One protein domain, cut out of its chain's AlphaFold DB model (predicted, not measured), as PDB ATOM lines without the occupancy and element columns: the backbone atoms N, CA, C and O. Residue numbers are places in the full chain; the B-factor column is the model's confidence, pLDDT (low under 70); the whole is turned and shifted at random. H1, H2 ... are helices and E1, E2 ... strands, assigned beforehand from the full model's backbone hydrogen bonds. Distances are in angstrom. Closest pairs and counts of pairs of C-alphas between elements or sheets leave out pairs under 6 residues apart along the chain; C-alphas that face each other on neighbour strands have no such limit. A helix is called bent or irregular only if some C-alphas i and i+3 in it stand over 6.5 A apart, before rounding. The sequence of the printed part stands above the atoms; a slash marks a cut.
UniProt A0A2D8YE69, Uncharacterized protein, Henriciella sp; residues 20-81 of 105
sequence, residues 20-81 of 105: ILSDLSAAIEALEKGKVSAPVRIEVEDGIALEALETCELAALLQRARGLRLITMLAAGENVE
ATOM      1  N   ILE A  20      69.197 -23.503  62.768       90.50
ATOM      2  CA  ILE A  20      70.359 -24.375  62.541       90.50
ATOM      3  C   ILE A  20      70.207 -25.100  61.199       90.50
ATOM      4  O   ILE A  20      69.181 -25.731  60.941       90.50
ATOM      5  N   LEU A  21      71.228 -25.013  60.344       91.12
ATOM      6  CA  LEU A  21      71.275 -25.632  59.016       91.12
ATOM      7  C   LEU A  21      72.518 -26.527  58.913       91.12
ATOM      8  O   LEU A  21      73.629 -26.020  59.002       91.12
ATOM      9  N   SER A  22      72.347 -27.836  58.717       90.62
ATOM     10  CA  SER A  22      73.454 -28.814  58.705       90.62
ATOM     11  C   SER A  22      73.940 -29.239  57.312       90.62
ATOM     12  O   SER A  22      74.955 -29.918  57.192       90.62
ATOM     13  N   ASP A  23      73.230 -28.858  56.245       92.06
ATOM     14  CA  ASP A  23      73.649 -29.080  54.857       92.06
ATOM     15  C   ASP A  23      74.105 -27.746  54.255       92.06
ATOM     16  O   ASP A  23      73.309 -26.819  54.078       92.06
ATOM     17  N   LEU A  24      75.397 -27.646  53.926       92.19
ATOM     18  CA  LEU A  24      76.005 -26.430  53.386       92.19
ATOM     19  C   LEU A  24      75.404 -26.011  52.032       92.19
ATOM     20  O   LEU A  24      75.268 -24.816  51.765       92.19
ATOM     21  N   SER A  25      75.026 -26.962  51.175       91.75
ATOM     22  CA  SER A  25      74.449 -26.663  49.856       91.75
ATOM     23  C   SER A  25      73.014 -26.157  49.981       91.75
ATOM     24  O   SER A  25      72.677 -25.129  49.386       91.75
ATOM     25  N   ALA A  26      72.194 -26.818  50.799       92.75
ATOM     26  CA  ALA A  26      70.832 -26.382  51.091       92.75
ATOM     27  C   ALA A  26      70.813 -25.038  51.840       92.75
ATOM     28  O   ALA A  26      69.967 -24.190  51.554       92.75
ATOM     29  N   ALA A  27      71.769 -24.801  52.746       93.31
ATOM     30  CA  ALA A  27      71.907 -23.533  53.457       93.31
ATOM     31  C   ALA A  27      72.249 -22.366  52.516       93.31
ATOM     32  O   ALA A  27      71.638 -21.300  52.615       93.31
ATOM     33  N   ILE A  28      73.173 -22.572  51.568       94.38
ATOM     34  CA  ILE A  28      73.481 -21.588  50.517       94.38
ATOM     35  C   ILE A  28      72.226 -21.293  49.686       94.38
ATOM     36  O   ILE A  28      71.876 -20.126  49.524       94.38
ATOM     37  N   GLU A  29      71.507 -22.318  49.215       94.94
ATOM     38  CA  GLU A  29      70.284 -22.132  48.420       94.94
ATOM     39  C   GLU A  29      69.190 -21.377  49.201       94.94
ATOM     40  O   GLU A  29      68.502 -20.508  48.656       94.94
ATOM     41  N   ALA A  30      69.025 -21.685  50.489       93.44
ATOM     42  CA  ALA A  30      68.035 -21.046  51.344       93.44
ATOM     43  C   ALA A  30      68.369 -19.563  51.598       93.44
ATOM     44  O   ALA A  30      67.468 -18.722  51.520       93.44
ATOM     45  N   LEU A  31      69.647 -19.227  51.812       93.12
ATOM     46  CA  LEU A  31      70.128 -17.844  51.902       93.12
ATOM     47  C   LEU A  31      69.958 -17.088  50.573       93.12
ATOM     48  O   LEU A  31      69.465 -15.962  50.569       93.12
ATOM     49  N   GLU A  32      70.301 -17.704  49.438       93.44
ATOM     50  CA  GLU A  32      70.144 -17.106  48.101       93.44
ATOM     51  C   GLU A  32      68.684 -16.806  47.749       93.44
ATOM     52  O   GLU A  32      68.395 -15.807  47.089       93.44
ATOM     53  N   LYS A  33      67.756 -17.651  48.209       93.44
ATOM     54  CA  LYS A  33      66.310 -17.482  48.007       93.44
ATOM     55  C   LYS A  33      65.639 -16.619  49.083       93.44
ATOM     56  O   LYS A  33      64.417 -16.498  49.054       93.44
ATOM     57  N   GLY A  34      66.396 -16.054  50.030       91.69
ATOM     58  CA  GLY A  34      65.855 -15.245  51.129       91.69
ATOM     59  C   GLY A  34      64.897 -16.012  52.050       91.69
ATOM     60  O   GLY A  34      64.010 -15.413  52.650       91.69
ATOM     61  N   LYS A  35      65.038 -17.341  52.138       90.94
ATOM     62  CA  LYS A  35      64.184 -18.229  52.950       90.94
ATOM     63  C   LYS A  35      64.620 -18.325  54.415       90.94
ATOM     64  O   LYS A  35      64.032 -19.094  55.170       90.94
ATOM     65  N   VAL A  36      65.671 -17.604  54.793       90.00
ATOM     66  CA  VAL A  36      66.305 -17.667  56.109       90.00
ATOM     67  C   VAL A  36      66.463 -16.251  56.639       90.00
ATOM     68  O   VAL A  36      66.903 -15.362  55.908       90.00
ATOM     69  N   SER A  37      66.132 -16.072  57.911       91.56
ATOM     70  CA  SER A  37      66.332 -14.834  58.663       91.56
ATOM     71  C   SER A  37      67.346 -15.077  59.776       91.56
ATOM     72  O   SER A  37      67.545 -16.214  60.200       91.56
ATOM     73  N   ALA A  38      67.986 -14.013  60.252       90.81
ATOM     74  CA  ALA A  38      68.815 -14.089  61.447       90.81
ATOM     75  C   ALA A  38      67.933 -14.154  62.719       90.81
ATOM     76  O   ALA A  38      66.837 -13.583  62.700       90.81
ATOM     77  N   PRO A  39      68.386 -14.801  63.812       93.31
ATOM     78  CA  PRO A  39      69.666 -15.501  63.948       93.31
ATOM     79  C   PRO A  39      69.705 -16.854  63.210       93.31
ATOM     80  O   PRO A  39      68.774 -17.659  63.279       93.31
ATOM     81  N   VAL A  40      70.814 -17.126  62.519       94.62
ATOM     82  CA  VAL A  40      71.068 -18.375  61.778       94.62
ATOM     83  C   VAL A  40      72.496 -18.868  62.005       94.62
ATOM     84  O   VAL A  40      73.452 -18.091  62.033       94.62
ATOM     85  N   ARG A  41      72.637 -20.190  62.099       94.50
ATOM     86  CA  ARG A  41      73.896 -20.923  62.214       94.50
ATOM     87  C   ARG A  41      73.914 -22.068  61.203       94.50
ATOM     88  O   ARG A  41      73.029 -22.917  61.200       94.50
ATOM     89  N   ILE A  42      74.923 -22.093  60.344       94.31
ATOM     90  CA  ILE A  42      75.226 -23.222  59.466       94.31
ATOM     91  C   ILE A  42      76.271 -24.068  60.183       94.31
ATOM     92  O   ILE A  42      77.366 -23.576  60.458       94.31
ATOM     93  N   GLU A  43      75.937 -25.313  60.496       93.38
ATOM     94  CA  GLU A  43      76.880 -26.286  61.038       93.38
ATOM     95  C   GLU A  43      77.424 -27.143  59.900       93.38
ATOM     96  O   GLU A  43      76.685 -27.589  59.023       93.38
ATOM     97  N   VAL A  44      78.738 -27.318  59.894       87.56
ATOM     98  CA  VAL A  44      79.494 -28.055  58.884       87.56
ATOM     99  C   VAL A  44      80.300 -29.137  59.610       87.56
ATOM    100  O   VAL A  44      80.405 -29.147  60.840       87.56
ATOM    101  N   GLU A  45      80.843 -30.081  58.851       82.12
ATOM    102  CA  GLU A  45      81.728 -31.128  59.363       82.12
ATOM    103  C   GLU A  45      82.943 -30.550  60.124       82.12
ATOM    104  O   GLU A  45      83.239 -29.352  60.082       82.12
ATOM    105  N   ASP A  46      83.612 -31.410  60.895       81.19
ATOM    106  CA  ASP A  46      84.757 -31.071  61.757       81.19
ATOM    107  C   ASP A  46      84.494 -29.981  62.821       81.19
ATOM    108  O   ASP A  46      85.420 -29.384  63.372       81.19
ATOM    109  N   GLY A  47      83.222 -29.740  63.161       81.12
ATOM    110  CA  GLY A  47      82.820 -28.771  64.187       81.12
ATOM    111  C   GLY A  47      82.915 -27.312  63.734       81.12
ATOM    112  O   GLY A  47      82.873 -26.404  64.566       81.12
ATOM    113  N   ILE A  48      83.041 -27.073  62.427       83.56
ATOM    114  CA  ILE A  48      83.054 -25.731  61.846       83.56
ATOM    115  C   ILE A  48      81.620 -25.188  61.814       83.56
ATOM    116  O   ILE A  48      80.718 -25.817  61.268       83.56
ATOM    117  N   ALA A  49      81.409 -23.987  62.354       91.19
ATOM    118  CA  ALA A  49      80.130 -23.286  62.279       91.19
ATOM    119  C   ALA A  49      80.287 -21.903  61.631       91.19
ATOM    120  O   ALA A  49      81.271 -21.195  61.858       91.19
ATOM    121  N   LEU A  50      79.297 -21.507  60.830       92.56
ATOM    122  CA  LEU A  50      79.183 -20.179  60.230       92.56
ATOM    123  C   LEU A  50      77.877 -19.539  60.698       92.56
ATOM    124  O   LEU A  50      76.805 -20.064  60.422       92.56
ATOM    125  N   GLU A  51      77.944 -18.391  61.363       94.94
ATOM    126  CA  GLU A  51      76.763 -17.746  61.950       94.94
ATOM    127  C   GLU A  51      76.547 -16.304  61.472       94.94
ATOM    128  O   GLU A  51      77.479 -15.629  61.017       94.94
ATOM    129  N   ALA A  52      75.287 -15.878  61.547       95.75
ATOM    130  CA  ALA A  52      74.819 -14.502  61.440       95.75
ATOM    131  C   ALA A  52      73.756 -14.289  62.524       95.75
ATOM    132  O   ALA A  52      72.707 -14.938  62.505       95.75
ATOM    133  N   LEU A  53      74.041 -13.396  63.465       94.00
ATOM    134  CA  LEU A  53      73.136 -12.996  64.540       94.00
ATOM    135  C   LEU A  53      72.172 -11.908  64.057       94.00
ATOM    136  O   LEU A  53      71.021 -11.870  64.487       94.00
ATOM    137  N   GLU A  54      72.612 -11.072  63.111       93.06
ATOM    138  CA  GLU A  54      71.810  -9.988  62.542       93.06
ATOM    139  C   GLU A  54      71.545 -10.146  61.037       93.06
ATOM    140  O   GLU A  54      72.358 -10.659  60.267       93.06
ATOM    141  N   THR A  55      70.414  -9.605  60.574       92.44
ATOM    142  CA  THR A  55      70.027  -9.594  59.152       92.44
ATOM    143  C   THR A  55      71.072  -8.914  58.258       92.44
ATOM    144  O   THR A  55      71.223  -9.287  57.093       92.44
ATOM    145  N   CYS A  56      71.830  -7.946  58.788       93.00
ATOM    146  CA  CYS A  56      72.904  -7.271  58.054       93.00
ATOM    147  C   CYS A  56      74.088  -8.208  57.725       93.00
ATOM    148  O   CYS A  56      74.781  -8.005  56.726       93.00
ATOM    149  N   GLU A  57      74.277  -9.279  58.501       93.62
ATOM    150  CA  GLU A  57      75.381 -10.231  58.364       93.62
ATOM    151  C   GLU A  57      75.080 -11.361  57.365       93.62
ATOM    152  O   GLU A  57      76.009 -12.022  56.892       93.62
ATOM    153  N   LEU A  58      73.811 -11.571  56.986       93.56
ATOM    154  CA  LEU A  58      73.382 -12.659  56.090       93.56
ATOM    155  C   LEU A  58      74.115 -12.646  54.738       93.56
ATOM    156  O   LEU A  58      74.476 -13.700  54.210       93.56
ATOM    157  N   ALA A  59      74.406 -11.460  54.195       92.75
ATOM    158  CA  ALA A  59      75.182 -11.322  52.962       92.75
ATOM    159  C   ALA A  59      76.641 -11.791  53.132       92.75
ATOM    160  O   ALA A  59      77.196 -12.440  52.242       92.75
ATOM    161  N   ALA A  60      77.258 -11.507  54.283       93.06
ATOM    162  CA  ALA A  60      78.607 -11.963  54.614       93.06
ATOM    163  C   ALA A  60      78.637 -13.462  54.969       93.06
ATOM    164  O   ALA A  60      79.599 -14.156  54.634       93.06
ATOM    165  N   LEU A  61      77.585 -13.989  55.603       95.75
ATOM    166  CA  LEU A  61      77.392 -15.424  55.825       95.75
ATOM    167  C   LEU A  61      77.305 -16.189  54.498       95.75
ATOM    168  O   LEU A  61      78.049 -17.148  54.309       95.75
ATOM    169  N   LEU A  62      76.484 -15.725  53.550       94.75
ATOM    170  CA  LEU A  62      76.360 -16.343  52.226       94.75
ATOM    171  C   LEU A  62      77.701 -16.384  51.472       94.75
ATOM    172  O   LEU A  62      78.043 -17.402  50.872       94.75
ATOM    173  N   GLN A  63      78.491 -15.305  51.519       94.00
ATOM    174  CA  GLN A  63      79.820 -15.291  50.892       94.00
ATOM    175  C   GLN A  63      80.799 -16.257  51.578       94.00
ATOM    176  O   GLN A  63      81.514 -16.979  50.883       94.00
ATOM    177  N   ARG A  64      80.798 -16.335  52.917       94.50
ATOM    178  CA  ARG A  64      81.607 -17.316  53.668       94.50
ATOM    179  C   ARG A  64      81.210 -18.757  53.338       94.50
ATOM    180  O   ARG A  64      82.090 -19.564  53.058       94.50
ATOM    181  N   ALA A  65      79.913 -19.064  53.291       93.75
ATOM    182  CA  ALA A  65      79.401 -20.393  52.954       93.75
ATOM    183  C   ALA A  65      79.782 -20.818  51.521       93.75
ATOM    184  O   ALA A  65      80.282 -21.923  51.311       93.75
ATOM    185  N   ARG A  66      79.639 -19.917  50.536       93.06
ATOM    186  CA  ARG A  66      80.109 -20.144  49.157       93.06
ATOM    187  C   ARG A  66      81.623 -20.366  49.085       93.06
ATOM    188  O   ARG A  66      82.068 -21.269  48.383       93.06
ATOM    189  N   GLY A  67      82.405 -19.564  49.812       90.69
ATOM    190  CA  GLY A  67      83.860 -19.713  49.900       90.69
ATOM    191  C   GLY A  67      84.274 -21.061  50.490       90.69
ATOM    192  O   GLY A  67      85.129 -21.735  49.921       90.69
ATOM    193  N   LEU A  68      83.613 -21.492  51.569       91.12
ATOM    194  CA  LEU A  68      83.833 -22.799  52.183       91.12
ATOM    195  C   LEU A  68      83.523 -23.937  51.205       91.12
ATOM    196  O   LEU A  68      84.381 -24.785  50.992       91.12
ATOM    197  N   ARG A  69      82.369 -23.902  50.523       90.50
ATOM    198  CA  ARG A  69      82.019 -24.897  49.493       90.50
ATOM    199  C   ARG A  69      83.099 -25.010  48.411       90.50
ATOM    200  O   ARG A  69      83.469 -26.121  48.046       90.50
ATOM    201  N   LEU A  70      83.623 -23.886  47.914       88.62
ATOM    202  CA  LEU A  70      84.711 -23.889  46.927       88.62
ATOM    203  C   LEU A  70      85.985 -24.547  47.478       88.62
ATOM    204  O   LEU A  70      86.619 -25.319  46.763       88.62
ATOM    205  N   ILE A  71      86.347 -24.276  48.735       87.19
ATOM    206  CA  ILE A  71      87.504 -24.898  49.397       87.19
ATOM    207  C   ILE A  71      87.293 -26.409  49.556       87.19
ATOM    208  O   ILE A  71      88.198 -27.170  49.222       87.19
ATOM    209  N   THR A  72      86.110 -26.856  49.988       87.44
ATOM    210  CA  THR A  72      85.775 -28.284  50.126       87.44
ATOM    211  C   THR A  72      85.865 -29.019  48.787       87.44
ATOM    212  O   THR A  72      86.520 -30.055  48.711       87.44
ATOM    213  N   MET A  73      85.292 -28.460  47.714       87.12
ATOM    214  CA  MET A  73      85.373 -29.048  46.368       87.12
ATOM    215  C   MET A  73      86.831 -29.141  45.875       87.12
ATOM    216  O   MET A  73      87.249 -30.176  45.362       87.12
ATOM    217  N   LEU A  74      87.639 -28.091  46.083       84.19
ATOM    218  CA  LEU A  74      89.067 -28.104  45.735       84.19
ATOM    219  C   LEU A  74      89.863 -29.135  46.554       84.19
ATOM    220  O   LEU A  74      90.721 -29.817  45.997       84.19
ATOM    221  N   ALA A  75      89.575 -29.276  47.851       84.69
ATOM    222  CA  ALA A  75      90.220 -30.254  48.730       84.69
ATOM    223  C   ALA A  75      89.854 -31.705  48.366       84.69
ATOM    224  O   ALA A  75      90.705 -32.588  48.448       84.69
ATOM    225  N   ALA A  76      88.625 -31.938  47.895       86.88
ATOM    226  CA  ALA A  76      88.174 -33.217  47.347       86.88
ATOM    227  C   ALA A  76      88.771 -33.544  45.959       86.88
ATOM    228  O   ALA A  76      88.532 -34.626  45.423       86.88
ATOM    229  N   GLY A  77      89.545 -32.629  45.361       83.44
ATOM    230  CA  GLY A  77      90.100 -32.789  44.016       83.44
ATOM    231  C   GLY A  77      89.059 -32.655  42.900       83.44
ATOM    232  O   GLY A  77      89.332 -33.051  41.764       83.44
ATOM    233  N   GLU A  78      87.876 -32.104  43.191       85.12
ATOM    234  CA  GLU A  78      86.871 -31.835  42.167       85.12
ATOM    235  C   GLU A  78      87.376 -30.770  41.190       85.12
ATOM    236  O   GLU A  78      88.034 -29.793  41.564       85.12
ATOM    237  N   ASN A  79      87.030 -30.929  39.912       71.50
ATOM    238  CA  ASN A  79      87.415 -29.977  38.879       71.50
ATOM    239  C   ASN A  79      86.502 -28.741  38.921       71.50
ATOM    240  O   ASN A  79      85.594 -28.579  38.104       71.50
ATOM    241  N   VAL A  80      86.726 -27.884  39.919       68.56
ATOM    242  CA  VAL A  80      86.045 -26.596  40.055       68.56
ATOM    243  C   VAL A  80      86.472 -25.696  38.900       68.56
ATOM    244  O   VAL A  80      87.651 -25.358  38.765       68.56
ATOM    245  N   GLU A  81      85.513 -25.269  38.078       63.19
ATOM    246  CA  GLU A  81      85.772 -24.338  36.982       63.19
ATOM    247  C   GLU A  81      86.303 -23.015  37.556       63.19
ATOM    248  O   GLU A  81      85.563 -22.210  38.126       63.19
TER     249      GLU A  81
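Overview. This is residues 20 to 81 of the 105 residues of an uncharacterized protein of Henriciella sp (UniProt A0A2D8YE69). A small two-stranded hairpin, E1 and E2, has two helices of unequal length side by side over one face, and its other face is bare. The long helix H2 runs past E2 and makes the longest axis, while the short helix H1 packs on H2 near E1; residues 72 to 77, of which 72 to 75 belong to H2, stick out. The printed part has 62 residues with two named helices and two named strands, in the order H1, E1, E2, H2; the sheet, in the order E1, E2, is antiparallel, and the class is mixed, helices and strands. The whole is compact, with a radius of gyration of the C-alphas of 11.6 A, and spans 34 by 24 by 16 A.

Along the chain. Residues 20 to 21 come first, in a stretch too short to be named. H1 covers residues 24 to 32, 12.2 A from first to last C-alpha, and begins with C-alpha 24 at (76.005, -26.430, 53.386). E1 is residues 40 to 43, 9.8 A long, and E2 is residues 49 to 52, 10.3 A long. C-alpha 49 is at (80.130, -23.286, 62.279). H2 covers residues 55 to 75, 30.7 A long, and ends with C-alpha 75 at (90.220, -30.254, 48.730). H2 is irregular, but only just: C-alphas 56 and 59 are 6.9 A apart.

Arrangement. E1 and E2 form a hairpin, antiparallel at 170 degrees between their directions. N 42 and O 50, at 2.8 A, and N 52 and O 40, at 2.9 A, are within hydrogen-bond range. Residues 20 to 21 pair with residues 41 to 42 of E1, parallel. The closest C-alphas of E2 and H2 are those of Ala 52 and Leu 58, 5.8 A apart. E1 and H2 are near each other, with 7 pairs of C-alphas within 10 A. The closest C-alphas of H1 and E1 are those of Ala 27 and Ile 42, 6.9 A apart. H1 and E2 are apart. H1 and H2 touch, with the C-alphas of Ile 28 and Leu 62 the closest at 6.2 A. They run opposite ways at a steep tilt of 36 degrees, only just past shallow. In H1 every O i to N i+4 pair is within hydrogen-bond range; in H2, 15 of 17 are.

Size, cuts and confidence. The two C-alphas farthest apart, those of Glu 54 and Asn 79, are 34.7 A apart. The printed part has no cut. The links E1 to E2 and E2 to H2 are tight, the link H1 to E1 is short, and no link is long. Residues 72 to 77 stand free. The mean pLDDT of the printed part is 89.9, and residues 80 to 81 are under 70.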